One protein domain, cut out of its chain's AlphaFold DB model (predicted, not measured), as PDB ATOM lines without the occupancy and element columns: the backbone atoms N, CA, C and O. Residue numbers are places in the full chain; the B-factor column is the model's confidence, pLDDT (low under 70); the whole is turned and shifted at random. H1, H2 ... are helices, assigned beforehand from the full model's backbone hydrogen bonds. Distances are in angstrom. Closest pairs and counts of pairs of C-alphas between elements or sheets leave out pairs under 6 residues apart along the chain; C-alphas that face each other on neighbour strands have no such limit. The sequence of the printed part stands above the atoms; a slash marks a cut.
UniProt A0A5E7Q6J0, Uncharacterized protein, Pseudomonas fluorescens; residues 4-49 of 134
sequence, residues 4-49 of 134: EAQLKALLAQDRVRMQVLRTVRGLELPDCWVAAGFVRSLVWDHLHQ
ATOM      1  N   GLU A   4      24.822 -28.070  14.652       95.81
ATOM      2  CA  GLU A   4      24.567 -28.525  16.021       95.81
ATOM      3  C   GLU A   4      23.462 -27.692  16.684       95.81
ATOM      4  O   GLU A   4      22.524 -28.244  17.262       95.81
ATOM      5  N   ALA A   5      23.525 -26.362  16.558       95.12
ATOM      6  CA  ALA A   5      22.485 -25.471  17.073       95.12
ATOM      7  C   ALA A   5      21.131 -25.718  16.390       95.12
ATOM      8  O   ALA A   5      20.097 -25.724  17.057       95.12
ATOM      9  N   GLN A   6      21.137 -25.984  15.080       94.44
ATOM     10  CA  GLN A   6      19.926 -26.323  14.335       94.44
ATOM     11  C   GLN A   6      19.315 -27.643  14.820       94.44
ATOM     12  O   GLN A   6      18.120 -27.685  15.106       94.44
ATOM     13  N   LEU A   7      20.117 -28.699  14.987       95.44
ATOM     14  CA  LEU A   7      19.633 -29.977  15.516       95.44
ATOM     15  C   LEU A   7      19.029 -29.815  16.919       95.44
ATOM     16  O   LEU A   7      17.938 -30.322  17.180       95.44
ATOM     17  N   LYS A   8      19.698 -29.069  17.809       96.56
ATOM     18  CA  LYS A   8      19.176 -28.770  19.153       96.56
ATOM     19  C   LYS A   8      17.840 -28.029  19.094       96.56
ATOM     20  O   LYS A   8      16.930 -28.370  19.845       96.56
ATOM     21  N   ALA A   9      17.703 -27.053  18.196       95.38
ATOM     22  CA  ALA A   9      16.464 -26.299  18.026       95.38
ATOM     23  C   ALA A   9      15.311 -27.183  17.529       95.38
ATOM     24  O   ALA A   9      14.204 -27.077  18.054       95.38
ATOM     25  N   LEU A  10      15.572 -28.077  16.569       93.50
ATOM     26  CA  LEU A  10      14.577 -29.036  16.079       93.50
ATOM     27  C   LEU A  10      14.141 -30.008  17.178       93.50
ATOM     28  O   LEU A  10      12.948 -30.227  17.364       93.50
ATOM     29  N   LEU A  11      15.094 -30.547  17.946       94.31
ATOM     30  CA  LEU A  11      14.794 -31.444  19.063       94.31
ATOM     31  C   LEU A  11      13.961 -30.740  20.136       94.31
ATOM     32  O   LEU A  11      12.980 -31.306  20.604       94.31
ATOM     33  N   ALA A  12      14.302 -29.500  20.494       95.06
ATOM     34  CA  ALA A  12      13.585 -28.738  21.517       95.06
ATOM     35  C   ALA A  12      12.118 -28.444  21.151       95.06
ATOM     36  O   ALA A  12      11.290 -28.270  22.046       95.06
ATOM     37  N   GLN A  13      11.793 -28.395  19.855       90.88
ATOM     38  CA  GLN A  13      10.435 -28.166  19.354       90.88
ATOM     39  C   GLN A  13       9.602 -29.459  19.265       90.88
ATOM     40  O   GLN A  13       8.374 -29.393  19.237       90.88
ATOM     41  N   ASP A  14      10.239 -30.633  19.281       89.50
ATOM     42  CA  ASP A  14       9.567 -31.930  19.207       89.50
ATOM     43  C   ASP A  14       9.298 -32.499  20.610       89.50
ATOM     44  O   ASP A  14      10.174 -33.050  21.287       89.50
ATOM     45  N   ARG A  15       8.043 -32.381  21.058       89.88
ATOM     46  CA  ARG A  15       7.618 -32.836  22.392       89.88
ATOM     47  C   ARG A  15       7.839 -34.333  22.611       89.88
ATOM     48  O   ARG A  15       8.223 -34.719  23.715       89.88
ATOM     49  N   VAL A  16       7.609 -35.159  21.591       87.38
ATOM     50  CA  VAL A  16       7.715 -36.621  21.694       87.38
ATOM     51  C   VAL A  16       9.180 -37.016  21.835       87.38
ATOM     52  O   VAL A  16       9.544 -37.740  22.764       87.38
ATOM     53  N   ARG A  17      10.053 -36.474  20.984       92.38
ATOM     54  CA  ARG A  17      11.494 -36.735  21.062       92.38
ATOM     55  C   ARG A  17      12.098 -36.218  22.367       92.38
ATOM     56  O   ARG A  17      12.904 -36.919  22.979       92.38
ATOM     57  N   MET A  18      11.657 -35.062  22.867       96.75
ATOM     58  CA  MET A  18      12.070 -34.577  24.190       96.75
ATOM     59  C   MET A  18      11.612 -35.489  25.330       96.75
ATOM     60  O   MET A  18      12.353 -35.662  26.299       96.75
ATOM     61  N   GLN A  19      10.425 -36.091  25.237       93.88
ATOM     62  CA  GLN A  19       9.968 -37.058  26.233       93.88
ATOM     63  C   GLN A  19      10.841 -38.321  26.241       93.88
ATOM     64  O   GLN A  19      11.212 -38.797  27.314       93.88
ATOM     65  N   VAL A  20      11.235 -38.820  25.068       94.25
ATOM     66  CA  VAL A  20      12.175 -39.947  24.949       94.25
ATOM     67  C   VAL A  20      13.525 -39.601  25.580       94.25
ATOM     68  O   VAL A  20      14.004 -40.351  26.427       94.25
ATOM     69  N   LEU A  21      14.103 -38.436  25.264       96.69
ATOM     70  CA  LEU A  21      15.375 -37.996  25.858       96.69
ATOM     71  C   LEU A  21      15.295 -37.864  27.389       96.69
ATOM     72  O   LEU A  21      16.223 -38.257  28.094       96.69
ATOM     73  N   ARG A  22      14.175 -37.357  27.926       96.88
ATOM     74  CA  ARG A  22      13.943 -37.288  29.381       96.88
ATOM     75  C   ARG A  22      13.821 -38.668  30.020       96.88
ATOM     76  O   ARG A  22      14.317 -38.846  31.128       96.88
ATOM     77  N   THR A  23      13.175 -39.606  29.332       95.19
ATOM     78  CA  THR A  23      13.000 -40.985  29.801       95.19
ATOM     79  C   THR A  23      14.344 -41.702  29.854       95.19
ATOM     80  O   THR A  23      14.691 -42.248  30.893       95.19
ATOM     81  N   VAL A  24      15.149 -41.613  28.787       94.44
ATOM     82  CA  VAL A  24      16.492 -42.219  28.731       94.44
ATOM     83  C   VAL A  24      17.410 -41.643  29.805       94.44
ATOM     84  O   VAL A  24      18.073 -42.400  30.504       94.44
ATOM     85  N   ARG A  25      17.381 -40.320  30.022       95.75
ATOM     86  CA  ARG A  25      18.106 -39.685  31.133       95.75
ATOM     87  C   ARG A  25      17.713 -40.271  32.495       95.75
ATOM     88  O   ARG A  25      18.570 -40.408  33.356       95.75
ATOM     89  N   GLY A  26      16.435 -40.598  32.693       95.62
ATOM     90  CA  GLY A  26      15.925 -41.171  33.942       95.62
ATOM     91  C   GLY A  26      16.384 -42.605  34.224       95.62
ATOM     92  O   GLY A  26      16.196 -43.068  35.340       95.62
ATOM     93  N   LEU A  27      16.981 -43.296  33.247       95.38
ATOM     94  CA  LEU A  27      17.551 -44.635  33.438       95.38
ATOM     95  C   LEU A  27      18.954 -44.605  34.060       95.38
ATOM     96  O   LEU A  27      19.457 -45.657  34.439       95.38
ATOM     97  N   GLU A  28      19.595 -43.430  34.114       95.44
ATOM     98  CA  GLU A  28      20.924 -43.218  34.715       95.44
ATOM     99  C   GLU A  28      22.019 -44.173  34.194       95.44
ATOM    100  O   GLU A  28      22.989 -44.484  34.884       95.44
ATOM    101  N   LEU A  29      21.886 -44.636  32.947       94.69
ATOM    102  CA  LEU A  29      22.855 -45.534  32.324       94.69
ATOM    103  C   LEU A  29      24.137 -44.769  31.946       94.69
ATOM    104  O   LEU A  29      24.045 -43.687  31.351       94.69
ATOM    105  N   PRO A  30      25.330 -45.324  32.224       94.00
ATOM    106  CA  PRO A  30      26.586 -44.698  31.832       94.00
ATOM    107  C   PRO A  30      26.723 -44.668  30.304       94.00
ATOM    108  O   PRO A  30      26.462 -45.668  29.638       94.00
ATOM    109  N   ASP A  31      27.143 -43.518  29.767       93.50
ATOM    110  CA  ASP A  31      27.445 -43.303  28.340       93.50
ATOM    111  C   ASP A  31      26.326 -43.747  27.368       93.50
ATOM    112  O   ASP A  31      26.575 -44.321  26.307       93.50
ATOM    113  N   CYS A  32      25.059 -43.514  27.735       92.62
ATOM    114  CA  CYS A  32      23.916 -43.883  26.899       92.62
ATOM    115  C   CYS A  32      23.502 -42.769  25.917       92.62
ATOM    116  O   CYS A  32      23.453 -41.586  26.256       92.62
ATOM    117  N   TRP A  33      23.140 -43.170  24.692       94.94
ATOM    118  CA  TRP A  33      22.789 -42.262  23.594       94.94
ATOM    119  C   TRP A  33      21.550 -42.749  22.836       94.94
ATOM    120  O   TRP A  33      21.402 -43.939  22.564       94.94
ATOM    121  N   VAL A  34      20.684 -41.821  22.416       92.94
ATOM    122  CA  VAL A  34      19.614 -42.099  21.440       92.94
ATOM    123  C   VAL A  34      20.129 -41.736  20.050       92.94
ATOM    124  O   VAL A  34      20.474 -40.582  19.801       92.94
ATOM    125  N   ALA A  35      20.199 -42.711  19.142       92.94
ATOM    126  CA  ALA A  35      20.945 -42.580  17.889       92.94
ATOM    127  C   ALA A  35      20.136 -42.971  16.632       92.94
ATOM    128  O   ALA A  35      18.947 -43.291  16.679       92.94
ATOM    129  N   ALA A  36      20.814 -42.941  15.479       93.00
ATOM    130  CA  ALA A  36      20.334 -43.408  14.178       93.00
ATOM    131  C   ALA A  36      19.029 -42.735  13.700       93.00
ATOM    132  O   ALA A  36      18.964 -41.508  13.568       93.00
ATOM    133  N   GLY A  37      18.004 -43.533  13.382       81.94
ATOM    134  CA  GLY A  37      16.754 -43.067  12.775       81.94
ATOM    135  C   GLY A  37      16.021 -42.014  13.606       81.94
ATOM    136  O   GLY A  37      15.383 -41.137  13.033       81.94
ATOM    137  N   PHE A  38      16.185 -42.030  14.931       90.31
ATOM    138  CA  PHE A  38      15.584 -41.038  15.823       90.31
ATOM    139  C   PHE A  38      16.015 -39.602  15.481       90.31
ATOM    140  O   PHE A  38      15.169 -38.708  15.383       90.31
ATOM    141  N   VAL A  39      17.322 -39.409  15.255       91.88
ATOM    142  CA  VAL A  39      17.940 -38.118  14.909       91.88
ATOM    143  C   VAL A  39      17.776 -37.827  13.422       91.88
ATOM    144  O   VAL A  39      17.332 -36.744  13.045       91.88
ATOM    145  N   ARG A  40      18.102 -38.804  12.566       92.69
ATOM    146  CA  ARG A  40      18.090 -38.627  11.109       92.69
ATOM    147  C   ARG A  40      16.709 -38.234  10.598       92.69
ATOM    148  O   ARG A  40      16.622 -37.290   9.822       92.69
ATOM    149  N   SER A  41      15.652 -38.931  11.023       84.88
ATOM    150  CA  SER A  41      14.304 -38.653  10.518       84.88
ATOM    151  C   SER A  41      13.853 -37.238  10.876       84.88
ATOM    152  O   SER A  41      13.384 -36.540   9.996       84.88
ATOM    153  N   LEU A  42      14.121 -36.747  12.096       88.56
ATOM    154  CA  LEU A  42      13.791 -35.364  12.479       88.56
ATOM    155  C   LEU A  42      14.417 -34.331  11.531       88.56
ATOM    156  O   LEU A  42      13.758 -33.394  11.087       88.56
ATOM    157  N   VAL A  43      15.708 -34.501  11.241       90.00
ATOM    158  CA  VAL A  43      16.447 -33.576  10.379       90.00
ATOM    159  C   VAL A  43      15.961 -33.686   8.938       90.00
ATOM    160  O   VAL A  43      15.732 -32.669   8.291       90.00
ATOM    161  N   TRP A  44      15.783 -34.902   8.423       87.69
ATOM    162  CA  TRP A  44      15.339 -35.112   7.046       87.69
ATOM    163  C   TRP A  44      13.904 -34.651   6.820       87.69
ATOM    164  O   TRP A  44      13.646 -34.034   5.794       87.69
ATOM    165  N   ASP A  45      13.000 -34.867   7.772       80.06
ATOM    166  CA  ASP A  45      11.620 -34.386   7.691       80.06
ATOM    167  C   ASP A  45      11.590 -32.852   7.639       80.06
ATOM    168  O   ASP A  45      10.915 -32.270   6.787       80.06
ATOM    169  N   HIS A  46      12.401 -32.194   8.478       82.06
ATOM    170  CA  HIS A  46      12.545 -30.738   8.470       82.06
ATOM    171  C   HIS A  46      13.120 -30.202   7.149       82.06
ATOM    172  O   HIS A  46      12.641 -29.192   6.638       82.06
ATOM    173  N   LEU A  47      14.141 -30.863   6.594       85.19
ATOM    174  CA  LEU A  47      14.832 -30.401   5.386       85.19
ATOM    175  C   LEU A  47      14.090 -30.735   4.090       85.19
ATOM    176  O   LEU A  47      14.162 -29.965   3.136       85.19
ATOM    177  N   HIS A  48      13.419 -31.884   4.025       68.69
ATOM    178  CA  HIS A  48      12.850 -32.390   2.779       68.69
ATOM    179  C   HIS A  48      11.351 -32.155   2.631       68.69
ATOM    180  O   HIS A  48      10.864 -32.395   1.531       68.69
ATOM    181  N   GLN A  49      10.629 -31.719   3.678       62.16
ATOM    182  CA  GLN A  49       9.171 -31.478   3.663       62.16
ATOM    183  C   GLN A  49       8.400 -32.490   2.792       62.16
ATOM    184  O   GLN A  49       7.502 -32.117   2.039       62.16
TER     185      GLN A  49
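What this domain is: This is residues 4 to 49 of the 134 residues of an uncharacterized protein of Pseudomonas fluorescens (UniProt A0A5E7Q6J0). Three helices make an elongated domain: H2 and H3, offset from each other along the longest axis, run opposite ways, and H1 stands crosswise to both near the place where they come closest. The long link from H2 folds back to the start of H3, and its residues 26 to 31 stick out at one end. The printed part has 46 residues with three named helices, H1, H2 and H3 in chain order, and no named strand; its class is all helix. It is only just compact, close to loose, with a radius of gyration of the C-alphas of 11.3 A and spans of 35 by 18 by 17 A.

How they stand to each other: H1, residues 4 to 13, and H2, residues 15 to 25, touch only at the corner by their tight link, and only just, with 3 pairs of C-alphas within 8 A. The closest are the C-alphas of Leu 11 and Arg 17, 6.5 A apart. Their lines stand at 73 degrees, only just about perpendicular. H3, residues 37 to 48, touches H1 with its residues 42 to 43 alone; the closest C-alphas, those of Leu 7 and Val 43, are 7.0 A apart. H1 and H3 are about perpendicular, at 85 degrees. H2 and H3 are close but not clearly touching, their closest C-alphas being those of Arg 17 and Phe 38, 7.9 A apart. They run opposite ways at a shallow tilt of 25 degrees. In H1 and H2 every O i to N i+4 pair is within hydrogen-bond range; in H3 7 of 8 are.

Where its parts are: H1 begins at C-alpha 4, (24.567, -28.525, 16.021), and measures 14.5 A from first to last C-alpha. H2 measures 15.3 A and ends at C-alpha 25, (18.106, -39.685, 31.133). H3 measures 15.1 A and ends at C-alpha 48, (12.850, -32.390, 2.779).

The domain as a whole: The C-alphas farthest apart, those of Pro 30 and Gln 49, are 35.7 A apart. The printed part has no cut. The link from H2 to H3, 11 residues, is long. Mean pLDDT of the printed part is 91.1, and residues 48 to 49 are under 70.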